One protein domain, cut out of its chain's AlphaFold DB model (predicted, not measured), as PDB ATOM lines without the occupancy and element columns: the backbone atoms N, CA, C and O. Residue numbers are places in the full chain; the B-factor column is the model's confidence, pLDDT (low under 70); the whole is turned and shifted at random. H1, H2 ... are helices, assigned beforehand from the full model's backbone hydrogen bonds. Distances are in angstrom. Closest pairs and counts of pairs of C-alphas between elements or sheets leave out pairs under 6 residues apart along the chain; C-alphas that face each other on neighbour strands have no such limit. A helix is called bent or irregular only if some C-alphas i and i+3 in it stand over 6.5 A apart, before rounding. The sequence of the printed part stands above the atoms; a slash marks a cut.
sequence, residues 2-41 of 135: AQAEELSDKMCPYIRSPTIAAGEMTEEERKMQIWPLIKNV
ATOM      1  N   ALA A   2       5.852 -45.585 -29.814       57.03
ATOM      2  CA  ALA A   2       4.821 -44.596 -29.447       57.03
ATOM      3  C   ALA A   2       4.673 -43.374 -30.391       57.03
ATOM      4  O   ALA A   2       3.560 -42.980 -30.706       57.03
ATOM      5  N   GLN A   3       5.772 -42.804 -30.903       76.69
ATOM      6  CA  GLN A   3       5.705 -41.639 -31.808       76.69
ATOM      7  C   GLN A   3       5.127 -41.950 -33.201       76.69
ATOM      8  O   GLN A   3       4.529 -41.075 -33.820       76.69
ATOM      9  N   ALA A   4       5.316 -43.172 -33.711       80.50
ATOM     10  CA  ALA A   4       4.822 -43.549 -35.037       80.50
ATOM     11  C   ALA A   4       3.310 -43.812 -35.008       80.50
ATOM     12  O   ALA A   4       2.595 -43.382 -35.909       80.50
ATOM     13  N   GLU A   5       2.832 -44.470 -33.951       85.00
ATOM     14  CA  GLU A   5       1.400 -44.677 -33.706       85.00
ATOM     15  C   GLU A   5       0.679 -43.345 -33.490       85.00
ATOM     16  O   GLU A   5      -0.313 -43.081 -34.155       85.00
ATOM     17  N   GLU A   6       1.238 -42.438 -32.683       87.38
ATOM     18  CA  GLU A   6       0.629 -41.123 -32.460       87.38
ATOM     19  C   GLU A   6       0.503 -40.302 -33.760       87.38
ATOM     20  O   GLU A   6      -0.512 -39.646 -34.001       87.38
ATOM     21  N   LEU A   7       1.523 -40.340 -34.626       85.31
ATOM     22  CA  LEU A   7       1.459 -39.689 -35.936       85.31
ATOM     23  C   LEU A   7       0.410 -40.355 -36.841       85.31
ATOM     24  O   LEU A   7      -0.369 -39.664 -37.496       85.31
ATOM     25  N   SER A   8       0.373 -41.688 -36.850       85.56
ATOM     26  CA  SER A   8      -0.600 -42.497 -37.592       85.56
ATOM     27  C   SER A   8      -2.038 -42.134 -37.202       85.56
ATOM     28  O   SER A   8      -2.877 -41.920 -38.082       85.56
ATOM     29  N   ASP A   9      -2.303 -41.981 -35.905       85.06
ATOM     30  CA  ASP A   9      -3.615 -41.610 -35.371       85.06
ATOM     31  C   ASP A   9      -4.008 -40.183 -35.756       85.06
ATOM     32  O   ASP A   9      -5.140 -39.940 -36.172       85.06
ATOM     33  N   LYS A  10      -3.062 -39.236 -35.718       86.50
ATOM     34  CA  LYS A  10      -3.298 -37.859 -36.185       86.50
ATOM     35  C   LYS A  10      -3.581 -37.791 -37.685       86.50
ATOM     36  O   LYS A  10      -4.381 -36.965 -38.114       86.50
ATOM     37  N   MET A  11      -2.943 -38.643 -38.486       86.06
ATOM     38  CA  MET A  11      -3.135 -38.671 -39.940       86.06
ATOM     39  C   MET A  11      -4.415 -39.409 -40.360       86.06
ATOM     40  O   MET A  11      -4.975 -39.076 -41.407       86.06
ATOM     41  N   CYS A  12      -4.906 -40.367 -39.555       84.25
ATOM     42  CA  CYS A  12      -6.087 -41.199 -39.837       84.25
ATOM     43  C   CYS A  12      -7.252 -40.450 -40.511       84.25
ATOM     44  O   CYS A  12      -7.676 -40.902 -41.578       84.25
ATOM     45  N   PRO A  13      -7.755 -39.320 -39.968       83.50
ATOM     46  CA  PRO A  13      -8.965 -38.672 -40.484       83.50
ATOM     47  C   PRO A  13      -8.814 -38.109 -41.905       83.50
ATOM     48  O   PRO A  13      -9.811 -37.862 -42.589       83.50
ATOM     49  N   TYR A  14      -7.569 -37.896 -42.341       83.81
ATOM     50  CA  TYR A  14      -7.230 -37.254 -43.607       83.81
ATOM     51  C   TYR A  14      -6.908 -38.247 -44.726       83.81
ATOM     52  O   TYR A  14      -7.063 -37.888 -45.891       83.81
ATOM     53  N   ILE A  15      -6.458 -39.466 -44.397       80.94
ATOM     54  CA  ILE A  15      -5.923 -40.417 -45.391       80.94
ATOM     55  C   ILE A  15      -6.640 -41.772 -45.443       80.94
ATOM     56  O   ILE A  15      -6.556 -42.450 -46.465       80.94
ATOM     57  N   ARG A  16      -7.330 -42.207 -44.376       76.00
ATOM     58  CA  ARG A  16      -7.941 -43.547 -44.322       76.00
ATOM     59  C   ARG A  16      -9.436 -43.503 -44.627       76.00
ATOM     60  O   ARG A  16     -10.199 -42.832 -43.941       76.00
ATOM     61  N   SER A  17      -9.848 -44.311 -45.607       65.56
ATOM     62  CA  SER A  17     -11.244 -44.717 -45.769       65.56
ATOM     63  C   SER A  17     -11.565 -45.818 -44.756       65.56
ATOM     64  O   SER A  17     -10.791 -46.780 -44.670       65.56
ATOM     65  N   PRO A  18     -12.668 -45.739 -43.991       57.97
ATOM     66  CA  PRO A  18     -13.127 -46.880 -43.228       57.97
ATOM     67  C   PRO A  18     -13.531 -47.948 -44.240       57.97
ATOM     68  O   PRO A  18     -14.578 -47.882 -44.886       57.97
ATOM     69  N   THR A  19     -12.682 -48.963 -44.386       52.53
ATOM     70  CA  THR A  19     -13.187 -50.243 -44.872       52.53
ATOM     71  C   THR A  19     -14.265 -50.632 -43.877       52.53
ATOM     72  O   THR A  19     -14.040 -50.495 -42.677       52.53
ATOM     73  N   ILE A  20     -15.437 -51.015 -44.373       46.66
ATOM     74  CA  ILE A  20     -16.609 -51.420 -43.597       46.66
ATOM     75  C   ILE A  20     -16.215 -52.634 -42.736       46.66
ATOM     76  O   ILE A  20     -16.481 -53.781 -43.075       46.66
ATOM     77  N   ALA A  21     -15.494 -52.397 -41.649       42.81
ATOM     78  CA  ALA A  21     -15.215 -53.342 -40.597       42.81
ATOM     79  C   ALA A  21     -16.298 -53.075 -39.561       42.81
ATOM     80  O   ALA A  21     -16.341 -52.017 -38.941       42.81
ATOM     81  N   ALA A  22     -17.231 -54.016 -39.504       43.34
ATOM     82  CA  ALA A  22     -18.407 -54.055 -38.657       43.34
ATOM     83  C   ALA A  22     -18.115 -53.671 -37.193       43.34
ATOM     84  O   ALA A  22     -17.792 -54.514 -36.360       43.34
ATOM     85  N   GLY A  23     -18.277 -52.389 -36.888       51.53
ATOM     86  CA  GLY A  23     -18.266 -51.820 -35.551       51.53
ATOM     87  C   GLY A  23     -18.960 -50.467 -35.603       51.53
ATOM     88  O   GLY A  23     -18.794 -49.724 -36.571       51.53
ATOM     89  N   GLU A  24     -19.804 -50.183 -34.614       54.25
ATOM     90  CA  GLU A  24     -20.589 -48.951 -34.512       54.25
ATOM     91  C   GLU A  24     -19.671 -47.726 -34.372       54.25
ATOM     92  O   GLU A  24     -19.406 -47.248 -33.276       54.25
ATOM     93  N   MET A  25     -19.176 -47.202 -35.495       56.44
ATOM     94  CA  MET A  25     -18.609 -45.857 -35.541       56.44
ATOM     95  C   MET A  25     -19.703 -44.867 -35.145       56.44
ATOM     96  O   MET A  25     -20.807 -44.886 -35.711       56.44
ATOM     97  N   THR A  26     -19.388 -43.998 -34.193       64.31
ATOM     98  CA  THR A  26     -20.279 -42.930 -33.751       64.31
ATOM     99  C   THR A  26     -20.535 -41.941 -34.894       64.31
ATOM    100  O   THR A  26     -19.734 -41.780 -35.821       64.31
ATOM    101  N   GLU A  27     -21.674 -41.247 -34.852       61.28
ATOM    102  CA  GLU A  27     -22.003 -40.206 -35.841       61.28
ATOM    103  C   GLU A  27     -20.966 -39.068 -35.875       61.28
ATOM    104  O   GLU A  27     -20.784 -38.417 -36.903       61.28
ATOM    105  N   GLU A  28     -20.253 -38.845 -34.773       61.25
ATOM    106  CA  GLU A  28     -19.188 -37.845 -34.669       61.25
ATOM    107  C   GLU A  28     -17.919 -38.288 -35.412       61.25
ATOM    108  O   GLU A  28     -17.344 -37.503 -36.167       61.25
ATOM    109  N   GLU A  29     -17.545 -39.567 -35.312       61.19
ATOM    110  CA  GLU A  29     -16.422 -40.155 -36.057       61.19
ATOM    111  C   GLU A  29     -16.699 -40.220 -37.563       61.19
ATOM    112  O   GLU A  29     -15.794 -39.995 -38.367       61.19
ATOM    113  N   ARG A  30     -17.958 -40.455 -37.969       60.44
ATOM    114  CA  ARG A  30     -18.381 -40.310 -39.375       60.44
ATOM    115  C   ARG A  30     -18.285 -38.861 -39.859       60.44
ATOM    116  O   ARG A  30     -17.865 -38.633 -40.990       60.44
ATOM    117  N   LYS A  31     -18.645 -37.881 -39.020       57.66
ATOM    118  CA  LYS A  31     -18.567 -36.445 -39.354       57.66
ATOM    119  C   LYS A  31     -17.138 -35.901 -39.411       57.66
ATOM    120  O   LYS A  31     -16.904 -34.940 -40.140       57.66
ATOM    121  N   MET A  32     -16.193 -36.490 -38.679       60.16
ATOM    122  CA  MET A  32     -14.783 -36.073 -38.689       60.16
ATOM    123  C   MET A  32     -13.978 -36.600 -39.887       60.16
ATOM    124  O   MET A  32     -12.832 -36.192 -40.080       60.16
ATOM    125  N   GLN A  33     -14.547 -37.475 -40.719       65.62
ATOM    126  CA  GLN A  33     -13.844 -38.011 -41.884       65.62
ATOM    127  C   GLN A  33     -13.935 -37.068 -43.078       65.62
ATOM    128  O   GLN A  33     -14.876 -37.089 -43.870       65.62
ATOM    129  N   ILE A  34     -12.899 -36.249 -43.221       77.06
ATOM    130  CA  ILE A  34     -12.763 -35.284 -44.312       77.06
ATOM    131  C   ILE A  34     -11.909 -35.804 -45.468       77.06
ATOM    132  O   ILE A  34     -11.866 -35.141 -46.500       77.06
ATOM    133  N   TRP A  35     -11.294 -36.992 -45.354       78.69
ATOM    134  CA  TRP A  35     -10.458 -37.598 -46.404       78.69
ATOM    135  C   TRP A  35     -11.059 -37.575 -47.827       78.69
ATOM    136  O   TRP A  35     -10.284 -37.400 -48.771       78.69
ATOM    137  N   PRO A  36     -12.392 -37.681 -48.065       75.38
ATOM    138  CA  PRO A  36     -12.930 -37.574 -49.425       75.38
ATOM    139  C   PRO A  36     -12.730 -36.180 -50.042       75.38
ATOM    140  O   PRO A  36     -12.685 -36.046 -51.263       75.38
ATOM    141  N   LEU A  37     -12.600 -35.151 -49.200       79.69
ATOM    142  CA  LEU A  37     -12.379 -33.752 -49.571       79.69
ATOM    143  C   LEU A  37     -10.889 -33.377 -49.606       79.69
ATOM    144  O   LEU A  37     -10.533 -32.324 -50.138       79.69
ATOM    145  N   ILE A  38     -10.014 -34.212 -49.041       81.25
ATOM    146  CA  ILE A  38      -8.579 -33.947 -48.980       81.25
ATOM    147  C   ILE A  38      -7.920 -34.320 -50.310       81.25
ATOM    148  O   ILE A  38      -8.059 -35.437 -50.810       81.25
ATOM    149  N   LYS A  39      -7.178 -33.365 -50.885       79.38
ATOM    150  CA  LYS A  39      -6.421 -33.554 -52.132       79.38
ATOM    151  C   LYS A  39      -5.009 -34.093 -51.886       79.38
ATOM    152  O   LYS A  39      -4.525 -34.906 -52.666       79.38
ATOM    153  N   ASN A  40      -4.335 -33.591 -50.855       83.81
ATOM    154  CA  ASN A  40      -3.001 -34.013 -50.441       83.81
ATOM    155  C   ASN A  40      -2.844 -33.810 -48.928       83.81
ATOM    156  O   ASN A  40      -3.535 -32.980 -48.336       83.81
ATOM    157  N   VAL A  41      -1.940 -34.581 -48.330       87.06
ATOM    158  CA  VAL A  41      -1.455 -34.386 -46.963       87.06
ATOM    159  C   VAL A  41       0.058 -34.305 -47.057       87.06
ATOM    160  O   VAL A  41       0.690 -35.227 -47.569       87.06
TER     161      VAL A  41
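What this domain is: This is residues 2 to 41 of the 135 residues of an uncharacterized protein of Bambusicola thoracicus (UniProt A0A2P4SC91). One helix, H1, leads into a wide open loop and then a short helix, H2, which stays apart from it; the closing tail folds back past the last residues of H1. Residues 2 to 10, in H1, and 19 to 28 stand free. The printed part has 40 residues with two named helices, H1 then H2, and no named strand; it is all helix by class, though named elements hold only 19 residues. It is only just loose, close to compact, with a radius of gyration of the C-alphas of 11.1 A and spans of 27 by 26 by 17 A.

How they stand to each other: H1, residues 2 to 15, and H2, residues 27 to 31, are apart, with no C-alpha of one within 8 A of the other. H1 is irregular: C-alphas 10 and 13 are 7.2 A apart. Every O i to N i+4 pair is within hydrogen-bond range in H2, and 8 of 10 in H1.

Where its parts are: H1 runs 19.7 A from C-alpha 2 at (4.821, -44.596, -29.447) to C-alpha 15. H2 ends at C-alpha 31, (-18.567, -36.445, -39.354).

The domain as a whole: The C-alphas farthest apart, of Ala 2 and Leu 37, are 28.6 A apart. The printed part has no cut; H1 to H2 is a long link of 11 residues. Residues 2 and 17 to 33 have pLDDT under 70.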